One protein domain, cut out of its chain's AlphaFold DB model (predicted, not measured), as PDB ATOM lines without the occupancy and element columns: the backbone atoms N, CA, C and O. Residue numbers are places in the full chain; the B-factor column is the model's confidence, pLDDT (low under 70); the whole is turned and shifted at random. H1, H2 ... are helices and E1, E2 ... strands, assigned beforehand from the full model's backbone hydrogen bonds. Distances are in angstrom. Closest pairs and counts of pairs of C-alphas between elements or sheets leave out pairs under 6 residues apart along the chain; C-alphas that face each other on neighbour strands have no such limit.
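What this domain is: This is residues 4 to 94 of the 100 residues of an uncharacterized protein of Archaeoglobales archaeon (UniProt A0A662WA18). A twisted sheet of five strands makes a wall, and one long helix, H3, lies slantwise over one of its faces. Two short helices, H1 and H2, pack on the sheet and on the later part of H3, giving two layers, with H1, H2 and H3 on one face of the sheet. The 91 printed residues have three named helices and five named strands, in the order H1 H2 E1 E2 E3 E4 E5 H3, and the class is mixed, helices and strands. The sheet runs E1 E2 E3 E4 E5 and is a meander, each strand the antiparallel neighbour of the one before. The whole is compact and rounded, with a radius of gyration of the C-alphas of 12.1 A and spans of 33 by 26 by 23 A.

How they stand to each other: Start with H1, residues 4 to 12, which is on the sheet at a height of 6.4 A; its closest C-alphas to E5, residues 66 to 69, are those of Gly 4 and Gly 66, 4.1 A apart. Next comes H2, residues 14 to 20, which meets H1 only through their link. It is on the sheet too, and its closest C-alphas to E1, residues 31 to 36, are those of Lys 18 and Ile 32, 6.7 A apart. E1 forms a hairpin with E2, residues 39 to 44; look for N 34 and O 41, 2.9 A apart. E2 forms a hairpin with E3, residues 49 to 54, where N 51 and O 42 are 2.8 A apart. E3 forms one with E4, residues 58 to 63, with N 62 and O 50 at 2.8 A, and E4 one with E5, with N 68 and O 61 at 2.8 A. H3, residues 74 to 94, lies over E3 and E4 at a height of 10.4 A, on the same face as H1. With residues 84 to 91 alone it touches H1, closest at the C-alphas of Ile 10 and Thr 88, 5.9 A apart, at a steep tilt of 44 degrees, the same way. With residues 87 to 91 alone it touches H2, about perpendicular at 80 degrees, closest at the C-alphas of Leu 16 and Ser 91, 6.6 A apart. Every O i to N i+4 pair is within hydrogen-bond range in H1 and H2, and 16 of 17 in H3.

Where its parts are: Find C-alpha 4 at (88.262, 192.703, 4.579); from there H1 runs 12.3 A to C-alpha 12, and H2 then spans 9.8 A. E1 begins at C-alpha 31, (77.127, 182.715, 15.937). E1 and E2 are each 16.3 A long, E3 16.5 A, E4 14.4 A and E5 9.9 A. H3 runs 31.7 A to C-alpha 94 at (82.356, 201.604, 24.347).

The domain as a whole: The two C-alphas farthest apart are those of Ser 56 and Arg 94, 35.0 A. The printed part has no cut and no long link. Its mean pLDDT is 93.9, and residues 92 to 94 are under 70.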
ATOM      1  N   GLY A   4      87.399 193.585   3.796       96.94
ATOM      2  CA  GLY A   4      88.262 192.703   4.579       96.94
ATOM      3  C   GLY A   4      88.514 193.258   5.973       96.94
ATOM      4  O   GLY A   4      88.201 192.630   6.985       96.94
ATOM      5  N   LYS A   5      88.955 194.519   6.034       96.50
ATOM      6  CA  LYS A   5      89.179 195.222   7.303       96.50
ATOM      7  C   LYS A   5      87.901 195.377   8.126       96.50
ATOM      8  O   LYS A   5      87.954 195.388   9.357       96.50
ATOM      9  N   THR A   6      86.760 195.545   7.466       96.69
ATOM     10  CA  THR A   6      85.458 195.681   8.130       96.69
ATOM     11  C   THR A   6      85.015 194.359   8.749       96.69
ATOM     12  O   THR A   6      84.663 194.345   9.927       96.69
ATOM     13  N   CYS A   7      85.145 193.251   8.016       97.38
ATOM     14  CA  CYS A   7      84.892 191.907   8.524       97.38
ATOM     15  C   CYS A   7      85.753 191.612   9.760       97.38
ATOM     16  O   CYS A   7      85.218 191.307  10.827       97.38
ATOM     17  N   SER A   8      87.071 191.839   9.681       96.62
ATOM     18  CA  SER A   8      87.972 191.632  10.823       96.62
ATOM     19  C   SER A   8      87.574 192.464  12.045       96.62
ATOM     20  O   SER A   8      87.638 191.977  13.169       96.62
ATOM     21  N   LYS A   9      87.131 193.717  11.861       95.94
ATOM     22  CA  LYS A   9      86.643 194.550  12.975       95.94
ATOM     23  C   LYS A   9      85.389 193.973  13.628       95.94
ATOM     24  O   LYS A   9      85.307 193.988  14.857       95.94
ATOM     25  N   ILE A  10      84.432 193.498  12.833       96.88
ATOM     26  CA  ILE A  10      83.196 192.882  13.331       96.88
ATOM     27  C   ILE A  10      83.539 191.614  14.123       96.88
ATOM     28  O   ILE A  10      83.154 191.506  15.286       96.88
ATOM     29  N   LEU A  11      84.350 190.719  13.551       97.00
ATOM     30  CA  LEU A  11      84.771 189.465  14.188       97.00
ATOM     31  C   LEU A  11      85.562 189.699  15.481       97.00
ATOM     32  O   LEU A  11      85.263 189.098  16.511       97.00
ATOM     33  N   ASN A  12      86.509 190.642  15.482       95.88
ATOM     34  CA  ASN A  12      87.256 191.014  16.691       95.88
ATOM     35  C   ASN A  12      86.354 191.609  17.782       95.88
ATOM     36  O   ASN A  12      86.691 191.568  18.965       95.88
ATOM     37  N   SER A  13      85.199 192.147  17.394       95.62
ATOM     38  CA  SER A  13      84.204 192.700  18.308       95.62
ATOM     39  C   SER A  13      83.143 191.680  18.727       95.62
ATOM     40  O   SER A  13      82.225 192.061  19.448       95.62
ATOM     41  N   PHE A  14      83.245 190.407  18.323       96.06
ATOM     42  CA  PHE A  14      82.181 189.408  18.483       96.06
ATOM     43  C   PHE A  14      81.624 189.331  19.907       96.06
ATOM     44  O   PHE A  14      80.419 189.439  20.097       96.06
ATOM     45  N   GLN A  15      82.483 189.213  20.925       95.00
ATOM     46  CA  GLN A  15      82.020 189.106  22.317       95.00
ATOM     47  C   GLN A  15      81.290 190.367  22.789       95.00
ATOM     48  O   GLN A  15      80.295 190.287  23.504       95.00
ATOM     49  N   LEU A  16      81.759 191.540  22.362       94.38
ATOM     50  CA  LEU A  16      81.100 192.802  22.673       94.38
ATOM     51  C   LEU A  16      79.755 192.915  21.944       94.38
ATOM     52  O   LEU A  16      78.771 193.333  22.547       94.38
ATOM     53  N   LEU A  17      79.700 192.522  20.672       95.31
ATOM     54  CA  LEU A  17      78.466 192.498  19.892       95.31
ATOM     55  C   LEU A  17      77.451 191.525  20.496       95.31
ATOM     56  O   LEU A  17      76.302 191.912  20.666       95.31
ATOM     57  N   LYS A  18      77.884 190.328  20.918       95.38
ATOM     58  CA  LYS A  18      77.046 189.340  21.611       95.38
ATOM     59  C   LYS A  18      76.383 189.944  22.851       95.38
ATOM     60  O   LYS A  18      75.181 189.796  23.016       95.38
ATOM     61  N   GLN A  19      77.148 190.671  23.673       94.00
ATOM     62  CA  GLN A  19      76.625 191.370  24.856       94.00
ATOM     63  C   GLN A  19      75.640 192.494  24.502       94.00
ATOM     64  O   GLN A  19      74.634 192.672  25.174       94.00
ATOM     65  N   ILE A  20      75.941 193.293  23.474       93.06
ATOM     66  CA  ILE A  20      75.090 194.423  23.066       93.06
ATOM     67  C   ILE A  20      73.768 193.935  22.459       93.06
ATOM     68  O   ILE A  20      72.733 194.579  22.633       93.06
ATOM     69  N   LEU A  21      73.816 192.830  21.717       92.88
ATOM     70  CA  LEU A  21      72.694 192.278  20.960       92.88
ATOM     71  C   LEU A  21      71.929 191.193  21.728       92.88
ATOM     72  O   LEU A  21      70.982 190.621  21.192       92.88
ATOM     73  N   GLU A  22      72.300 190.920  22.977       91.69
ATOM     74  CA  GLU A  22      71.584 189.985  23.840       91.69
ATOM     75  C   GLU A  22      70.103 190.395  23.962       91.69
ATOM     76  O   GLU A  22      69.769 191.549  24.237       91.69
ATOM     77  N   GLY A  23      69.199 189.457  23.664       91.56
ATOM     78  CA  GLY A  23      67.751 189.699  23.614       91.56
ATOM     79  C   GLY A  23      67.240 190.417  22.355       91.56
ATOM     80  O   GLY A  23      66.038 190.647  22.249       91.56
ATOM     81  N   ARG A  24      68.115 190.774  21.405       91.94
ATOM     82  CA  ARG A  24      67.762 191.406  20.112       91.94
ATOM     83  C   ARG A  24      68.208 190.599  18.893       91.94
ATOM     84  O   ARG A  24      67.786 190.895  17.782       91.94
ATOM     85  N   ALA A  25      69.077 189.624  19.107       95.62
ATOM     86  CA  ALA A  25      69.617 188.721  18.107       95.62
ATOM     87  C   ALA A  25      69.641 187.296  18.671       95.62
ATOM     88  O   ALA A  25      69.647 187.094  19.890       95.62
ATOM     89  N   GLU A  26      69.701 186.306  17.786       96.69
ATOM     90  CA  GLU A  26      70.010 184.935  18.176       96.69
ATOM     91  C   GLU A  26      71.516 184.806  18.395       96.69
ATOM     92  O   GLU A  26      72.311 184.865  17.456       96.69
ATOM     93  N   CYS A  27      71.909 184.628  19.651       96.31
ATOM     94  CA  CYS A  27      73.305 184.558  20.055       96.31
ATOM     95  C   CYS A  27      73.657 183.151  20.549       96.31
ATOM     96  O   CYS A  27      73.036 182.638  21.480       96.31
ATOM     97  N   SER A  28      74.716 182.567  19.996       95.19
ATOM     98  CA  SER A  28      75.402 181.385  20.525       95.19
ATOM     99  C   SER A  28      76.870 181.716  20.818       95.19
ATOM    100  O   SER A  28      77.283 182.879  20.798       95.19
ATOM    101  N   ASP A  29      77.685 180.727  21.177       94.44
ATOM    102  CA  ASP A  29      79.116 180.944  21.434       94.44
ATOM    103  C   ASP A  29      79.917 181.307  20.181       94.44
ATOM    104  O   ASP A  29      80.956 181.966  20.286       94.44
ATOM    105  N   GLU A  30      79.397 180.954  19.005       95.69
ATOM    106  CA  GLU A  30      80.115 181.068  17.732       95.69
ATOM    107  C   GLU A  30      79.319 181.795  16.645       95.69
ATOM    108  O   GLU A  30      79.885 182.175  15.623       95.69
ATOM    109  N   ARG A  31      78.027 182.054  16.882       97.69
ATOM    110  CA  ARG A  31      77.127 182.715  15.937       97.69
ATOM    111  C   ARG A  31      76.374 183.865  16.594       97.69
ATOM    112  O   ARG A  31      75.877 183.731  17.711       97.69
ATOM    113  N   ILE A  32      76.245 184.971  15.873       98.12
ATOM    114  CA  ILE A  32      75.227 185.997  16.128       98.12
ATOM    115  C   ILE A  32      74.402 186.114  14.853       98.12
ATOM    116  O   ILE A  32      74.982 186.374  13.804       98.12
ATOM    117  N   ALA A  33      73.087 185.944  14.934       97.44
ATOM    118  CA  ALA A  33      72.177 186.140  13.812       97.44
ATOM    119  C   ALA A  33      71.167 187.244  14.127       97.44
ATOM    120  O   ALA A  33      70.480 187.203  15.150       97.44
ATOM    121  N   ILE A  34      71.107 188.247  13.253       96.56
ATOM    122  CA  ILE A  34      70.207 189.394  13.358       96.56
ATOM    123  C   ILE A  34      69.234 189.325  12.186       96.56
ATOM    124  O   ILE A  34      69.660 189.195  11.038       96.56
ATOM    125  N   TYR A  35      67.942 189.424  12.487       94.94
ATOM    126  CA  TYR A  35      66.865 189.339  11.509       94.94
ATOM    127  C   TYR A  35      66.210 190.712  11.360       94.94
ATOM    128  O   TYR A  35      65.735 191.282  12.343       94.94
ATOM    129  N   ASP A  36      66.200 191.228  10.137       92.06
ATOM    130  CA  ASP A  36      65.595 192.503   9.760       92.06
ATOM    131  C   ASP A  36      64.932 192.340   8.385       92.06
ATOM    132  O   ASP A  36      65.553 192.631   7.357       92.06
ATOM    133  N   PRO A  37      63.714 191.765   8.344       92.81
ATOM    134  CA  PRO A  37      63.075 191.355   7.102       92.81
ATOM    135  C   PRO A  37      63.057 192.473   6.043       92.81
ATOM    136  O   PRO A  37      62.688 193.607   6.356       92.81
ATOM    137  N   PRO A  38      63.413 192.165   4.782       94.38
ATOM    138  CA  PRO A  38      63.580 190.819   4.218       94.38
ATOM    139  C   PRO A  38      64.986 190.218   4.395       94.38
ATOM    140  O   PRO A  38      65.290 189.199   3.776       94.38
ATOM    141  N   TYR A  39      65.856 190.858   5.177       96.75
ATOM    142  CA  TYR A  39      67.261 190.496   5.299       96.75
ATOM    143  C   TYR A  39      67.596 189.816   6.625       96.75
ATOM    144  O   TYR A  39      66.940 189.976   7.658       96.75
ATOM    145  N   SER A  40      68.710 189.097   6.613       96.88
ATOM    146  CA  SER A  40      69.399 188.679   7.824       96.88
ATOM    147  C   SER A  40      70.906 188.813   7.665       96.88
ATOM    148  O   SER A  40      71.459 188.705   6.564       96.88
ATOM    149  N   ILE A  41      71.572 189.072   8.788       97.81
ATOM    150  CA  ILE A  41      73.028 189.097   8.873       97.81
ATOM    151  C   ILE A  41      73.504 188.140   9.958       97.81
ATOM    152  O   ILE A  41      73.022 188.158  11.093       97.81
ATOM    153  N   GLU A  42      74.474 187.309   9.605       97.88
ATOM    154  CA  GLU A  42      75.045 186.306  10.493       97.88
ATOM    155  C   GLU A  42      76.541 186.537  10.650       97.88
ATOM    156  O   GLU A  42      77.276 186.614   9.671       97.88
ATOM    157  N   ILE A  43      77.007 186.633  11.889       98.38
ATOM    158  CA  ILE A  43      78.427 186.699  12.228       98.38
ATOM    159  C   ILE A  43      78.836 185.304  12.690       98.38
ATOM    160  O   ILE A  43      78.409 184.865  13.760       98.38
ATOM    161  N   LEU A  44      79.654 184.628  11.889       98.00
ATOM    162  CA  LEU A  44      80.127 183.263  12.099       98.00
ATOM    163  C   LEU A  44      81.597 183.316  12.523       98.00
ATOM    164  O   LEU A  44      82.507 183.492  11.708       98.00
ATOM    165  N   LYS A  45      81.827 183.279  13.837       96.12
ATOM    166  CA  LYS A  45      83.124 183.599  14.443       96.12
ATOM    167  C   LYS A  45      84.218 182.611  14.045       96.12
ATOM    168  O   LYS A  45      85.332 183.044  13.762       96.12
ATOM    169  N   ASN A  46      83.920 181.316  14.069       95.19
ATOM    170  CA  ASN A  46      84.919 180.273  13.836       95.19
ATOM    171  C   ASN A  46      85.300 180.167  12.364       95.19
ATOM    172  O   ASN A  46      86.457 179.928  12.030       95.19
ATOM    173  N   GLU A  47      84.330 180.402  11.494       97.06
ATOM    174  CA  GLU A  47      84.500 180.469  10.055       97.06
ATOM    175  C   GLU A  47      85.204 181.767   9.640       97.06
ATOM    176  O   GLU A  47      85.772 181.846   8.553       97.06
ATOM    177  N   GLY A  48      85.185 182.787  10.504       97.44
ATOM    178  CA  GLY A  48      85.734 184.104  10.204       97.44
ATOM    179  C   GLY A  48      84.929 184.826   9.126       97.44
ATOM    180  O   GLY A  48      85.509 185.517   8.286       97.44
ATOM    181  N   LEU A  49      83.603 184.646   9.132       98.25
ATOM    182  CA  LEU A  49      82.707 185.142   8.091       98.25
ATOM    183  C   LEU A  49      81.604 186.037   8.653       98.25
ATOM    184  O   LEU A  49      81.135 185.868   9.779       98.25
ATOM    185  N   VAL A  50      81.148 186.964   7.814       98.19
ATOM    186  CA  VAL A  50      79.866 187.652   7.988       98.19
ATOM    187  C   VAL A  50      79.024 187.380   6.753       98.19
ATOM    188  O   VAL A  50      79.448 187.683   5.641       98.19
ATOM    189  N   VAL A  51      77.853 186.790   6.937       98.19
ATOM    190  CA  VAL A  51      76.986 186.335   5.852       98.19
ATOM    191  C   VAL A  51      75.748 187.212   5.792       98.19
ATOM    192  O   VAL A  51      75.121 187.463   6.818       98.19
ATOM    193  N   PHE A  52      75.404 187.670   4.593       98.25
ATOM    194  CA  PHE A  52      74.222 188.477   4.324       98.25
ATOM    195  C   PHE A  52      73.263 187.710   3.423       98.25
ATOM    196  O   PHE A  52      73.655 187.214   2.361       98.25
ATOM    197  N   ARG A  53      72.015 187.590   3.867       96.88
ATOM    198  CA  ARG A  53      70.996 186.757   3.228       96.88
ATOM    199  C   ARG A  53      69.677 187.499   3.131       96.88
ATOM    200  O   ARG A  53      69.411 188.402   3.922       96.88
ATOM    201  N   THR A  54      68.843 187.060   2.203       94.69
ATOM    202  CA  THR A  54      67.389 187.219   2.292       94.69
ATOM    203  C   THR A  54      66.775 185.945   2.864       94.69
ATOM    204  O   THR A  54      67.475 184.953   3.080       94.69
ATOM    205  N   ASP A  55      65.461 185.937   3.067       85.38
ATOM    206  CA  ASP A  55      64.725 184.732   3.474       85.38
ATOM    207  C   ASP A  55      64.904 183.547   2.496       85.38
ATOM    208  O   ASP A  55      64.741 182.390   2.888       85.38
ATOM    209  N   SER A  56      65.234 183.813   1.226       83.38
ATOM    210  CA  SER A  56      65.321 182.802   0.165       83.38
ATOM    211  C   SER A  56      66.739 182.442  -0.274       83.38
ATOM    212  O   SER A  56      66.939 181.342  -0.791       83.38
ATOM    213  N   GLU A  57      67.721 183.334  -0.120       93.44
ATOM    214  CA  GLU A  57      69.055 183.115  -0.684       93.44
ATOM    215  C   GLU A  57      70.181 183.865   0.037       93.44
ATOM    216  O   GLU A  57      69.981 184.864   0.728       93.44
ATOM    217  N   GLU A  58      71.407 183.377  -0.152       96.62
ATOM    218  CA  GLU A  58      72.617 184.052   0.307       96.62
ATOM    219  C   GLU A  58      73.078 185.075  -0.731       96.62
ATOM    220  O   GLU A  58      73.418 184.720  -1.859       96.62
ATOM    221  N   LEU A  59      73.120 186.347  -0.337       97.31
ATOM    222  CA  LEU A  59      73.414 187.454  -1.239       97.31
ATOM    223  C   LEU A  59      74.907 187.775  -1.299       97.31
ATOM    224  O   LEU A  59      75.440 188.024  -2.386       97.31
ATOM    225  N   ALA A  60      75.580 187.774  -0.146       97.94
ATOM    226  CA  ALA A  60      77.003 188.071  -0.052       97.94
ATOM    227  C   ALA A  60      77.652 187.477   1.204       97.94
ATOM    228  O   ALA A  60      77.013 187.306   2.244       97.94
ATOM    229  N   VAL A  61      78.958 187.228   1.119       98.25
ATOM    230  CA  VAL A  61      79.788 186.755   2.232       98.25
ATOM    231  C   VAL A  61      81.009 187.652   2.370       98.25
ATOM    232  O   VAL A  61      81.782 187.824   1.432       98.25
ATOM    233  N   LEU A  62      81.215 188.211   3.557       98.06
ATOM    234  CA  LEU A  62      82.429 188.937   3.903       98.06
ATOM    235  C   LEU A  62      83.388 188.010   4.642       98.06
ATOM    236  O   LEU A  62      82.993 187.274   5.543       98.06
ATOM    237  N   SER A  63      84.667 188.142   4.320       98.00
ATOM    238  CA  SER A  63      85.793 187.543   5.038       98.00
ATOM    239  C   SER A  63      86.913 188.576   5.165       98.00
ATOM    240  O   SER A  63      86.833 189.660   4.592       98.00
ATOM    241  N   GLU A  64      88.010 188.239   5.841       95.56
ATOM    242  CA  GLU A  64      89.216 189.084   5.871       95.56
ATOM    243  C   GLU A  64      89.799 189.391   4.476       95.56
ATOM    244  O   GLU A  64      90.494 190.392   4.305       95.56
ATOM    245  N   LYS A  65      89.497 188.560   3.467       96.75
ATOM    246  CA  LYS A  65      89.988 188.718   2.089       96.75
ATOM    247  C   LYS A  65      89.159 189.706   1.267       96.75
ATOM    248  O   LYS A  65      89.581 190.084   0.179       96.75
ATOM    249  N   GLY A  66      87.996 190.125   1.768       97.00
ATOM    250  CA  GLY A  66      87.072 190.999   1.055       97.00
ATOM    251  C   GLY A  66      85.641 190.472   1.072       97.00
ATOM    252  O   GLY A  66      85.225 189.814   2.024       97.00
ATOM    253  N   ILE A  67      84.892 190.788   0.019       97.44
ATOM    254  CA  ILE A  67      83.501 190.370  -0.173       97.44
ATOM    255  C   ILE A  67      83.403 189.422  -1.371       97.44
ATOM    256  O   ILE A  67      84.012 189.675  -2.409       97.44
ATOM    257  N   ASP A  68      82.632 188.354  -1.212       97.81
ATOM    258  CA  ASP A  68      82.160 187.481  -2.282       97.81
ATOM    259  C   ASP A  68      80.669 187.764  -2.511       97.81
ATOM    260  O   ASP A  68      79.860 187.599  -1.596       97.81
ATOM    261  N   VAL A  69      80.316 188.262  -3.698       97.12
ATOM    262  CA  VAL A  69      78.942 188.655  -4.050       97.12
ATOM    263  C   VAL A  69      78.319 187.548  -4.889       97.12
ATOM    264  O   VAL A  69      78.838 187.217  -5.953       97.12
ATOM    265  N   LYS A  70      77.203 186.988  -4.414       93.62
ATOM    266  CA  LYS A  70      76.557 185.814  -5.019       93.62
ATOM    267  C   LYS A  70      75.327 186.174  -5.843       93.62
ATOM    268  O   LYS A  70      75.225 185.758  -6.992       93.62
ATOM    269  N   GLY A  71      74.425 186.960  -5.261       91.06
ATOM    270  CA  GLY A  71      73.162 187.368  -5.894       91.06
ATOM    271  C   GLY A  71      72.737 188.803  -5.581       91.06
ATOM    272  O   GLY A  71      71.707 189.249  -6.073       91.06
ATOM    273  N   ALA A  72      73.521 189.532  -4.780       92.56
ATOM    274  CA  ALA A  72      73.195 190.895  -4.373       92.56
ATOM    275  C   ALA A  72      73.176 191.860  -5.570       92.56
ATOM    276  O   ALA A  72      74.122 191.888  -6.363       92.56
ATOM    277  N   ASN A  73      72.143 192.697  -5.653       94.75
ATOM    278  CA  ASN A  73      72.163 193.894  -6.495       94.75
ATOM    279  C   ASN A  73      72.784 195.089  -5.740       94.75
ATOM    280  O   ASN A  73      73.128 194.994  -4.561       94.75
ATOM    281  N   ASP A  74      72.924 196.237  -6.408       95.25
ATOM    282  CA  ASP A  74      73.538 197.428  -5.804       95.25
ATOM    283  C   ASP A  74      72.806 197.912  -4.539       95.25
ATOM    284  O   ASP A  74      73.458 198.310  -3.574       95.25
ATOM    285  N   GLY A  75      71.473 197.825  -4.501       96.12
ATOM    286  CA  GLY A  75      70.676 198.204  -3.331       96.12
ATOM    287  C   GLY A  75      70.904 197.272  -2.138       96.12
ATOM    288  O   GLY A  75      71.068 197.734  -1.010       96.12
ATOM    289  N   ASP A  76      71.016 195.967  -2.385       95.94
ATOM    290  CA  ASP A  76      71.357 194.991  -1.345       95.94
ATOM    291  C   ASP A  76      72.749 195.262  -0.751       95.94
ATOM    292  O   ASP A  76      72.966 195.145   0.459       95.94
ATOM    293  N   LEU A  77      73.707 195.660  -1.596       96.12
ATOM    294  CA  LEU A  77      75.056 196.014  -1.158       96.12
ATOM    295  C   LEU A  77      75.083 197.307  -0.331       96.12
ATOM    296  O   LEU A  77      75.911 197.424   0.579       96.12
ATOM    297  N   GLU A  78      74.195 198.265  -0.608       96.69
ATOM    298  CA  GLU A  78      74.017 199.450   0.237       96.69
ATOM    299  C   GLU A  78      73.479 199.075   1.623       96.69
ATOM    300  O   GLU A  78      74.061 199.490   2.628       96.69
ATOM    301  N   VAL A  79      72.470 198.202   1.697       96.50
ATOM    302  CA  VAL A  79      71.938 197.694   2.974       96.50
ATOM    303  C   VAL A  79      73.023 196.970   3.776       96.50
ATOM    304  O   VAL A  79      73.230 197.244   4.961       96.50
ATOM    305  N   LEU A  80      73.783 196.085   3.131       96.69
ATOM    306  CA  LEU A  80      74.899 195.376   3.761       96.69
ATOM    307  C   LEU A  80      75.975 196.334   4.288       96.69
ATOM    308  O   LEU A  80      76.540 196.134   5.371       96.69
ATOM    309  N   LYS A  81      76.271 197.393   3.534       96.94
ATOM    310  CA  LYS A  81      77.221 198.428   3.944       96.94
ATOM    311  C   LYS A  81      76.730 199.166   5.190       96.94
ATOM    312  O   LYS A  81      77.536 199.388   6.097       96.94
ATOM    313  N   ASP A  82      75.446 199.494   5.265       96.50
ATOM    314  CA  ASP A  82      74.849 200.152   6.429       96.50
ATOM    315  C   ASP A  82      74.887 199.255   7.669       96.50
ATOM    316  O   ASP A  82      75.311 199.701   8.741       96.50
ATOM    317  N   TRP A  83      74.591 197.961   7.513       95.81
ATOM    318  CA  TRP A  83      74.787 196.962   8.565       95.81
ATOM    319  C   TRP A  83      76.229 196.919   9.066       95.81
ATOM    320  O   TRP A  83      76.485 196.974  10.272       95.81
ATOM    321  N   CYS A  84      77.196 196.876   8.151       96.31
ATOM    322  CA  CYS A  84      78.612 196.873   8.501       96.31
ATOM    323  C   CYS A  84      79.028 198.143   9.264       96.31
ATOM    324  O   CYS A  84      79.803 198.079  10.228       96.31
ATOM    325  N   ILE A  85      78.507 199.308   8.870       95.25
ATOM    326  CA  ILE A  85      78.736 200.575   9.576       95.25
ATOM    327  C   ILE A  85      78.124 200.517  10.978       95.25
ATOM    328  O   ILE A  85      78.803 200.854  11.947       95.25
ATOM    329  N   ALA A  86      76.883 200.050  11.111       94.12
ATOM    330  CA  ALA A  86      76.198 199.947  12.395       94.12
ATOM    331  C   ALA A  86      76.924 198.993  13.358       94.12
ATOM    332  O   ALA A  86      77.236 199.377  14.488       94.12
ATOM    333  N   LEU A  87      77.268 197.784  12.904       94.38
ATOM    334  CA  LEU A  87      77.968 196.776  13.704       94.38
ATOM    335  C   LEU A  87      79.344 197.264  14.161       94.38
ATOM    336  O   LEU A  87      79.707 197.110  15.328       94.38
ATOM    337  N   THR A  88      80.100 197.917  13.277       93.06
ATOM    338  CA  THR A  88      81.380 198.509  13.685       93.06
ATOM    339  C   THR A  88      81.180 199.696  14.629       93.06
ATOM    340  O   THR A  88      81.894 199.811  15.620       93.06
ATOM    341  N   ALA A  89      80.184 200.557  14.418       89.75
ATOM    342  CA  ALA A  89      79.908 201.681  15.314       89.75
ATOM    343  C   ALA A  89      79.499 201.232  16.729       89.75
ATOM    344  O   ALA A  89      79.914 201.853  17.712       89.75
ATOM    345  N   LEU A  90      78.725 200.147  16.852       85.44
ATOM    346  CA  LEU A  90      78.354 199.562  18.144       85.44
ATOM    347  C   LEU A  90      79.585 199.128  18.941       85.44
ATOM    348  O   LEU A  90      79.641 199.365  20.151       85.44
ATOM    349  N   SER A  91      80.599 198.572  18.274       72.00
ATOM    350  CA  SER A  91      81.840 198.205  18.950       72.00
ATOM    351  C   SER A  91      82.701 199.413  19.337       72.00
ATOM    352  O   SER A  91      83.385 199.376  20.362       72.00
ATOM    353  N   PHE A  92      82.601 200.534  18.611       64.12
ATOM    354  CA  PHE A  92      83.303 201.780  18.944       64.12
ATOM    355  C   PHE A  92      82.673 202.585  20.092       64.12
ATOM    356  O   PHE A  92      83.412 203.236  20.836       64.12
ATOM    357  N   ARG A  93      81.345 202.550  20.299       58.16
ATOM    358  CA  ARG A  93      80.680 203.372  21.342       58.16
ATOM    359  C   ARG A  93      81.214 203.122  22.759       58.16
ATOM    360  O   ARG A  93      81.189 204.033  23.582       58.16
ATOM    361  N   ARG A  94      81.758 201.935  23.041       49.62
ATOM    362  CA  ARG A  94      82.356 201.604  24.347       49.62
ATOM    363  C   ARG A  94      83.829 202.024  24.473       49.62
ATOM    364  O   ARG A  94      84.290 202.249  25.585       49.62
TER     365      ARG A  94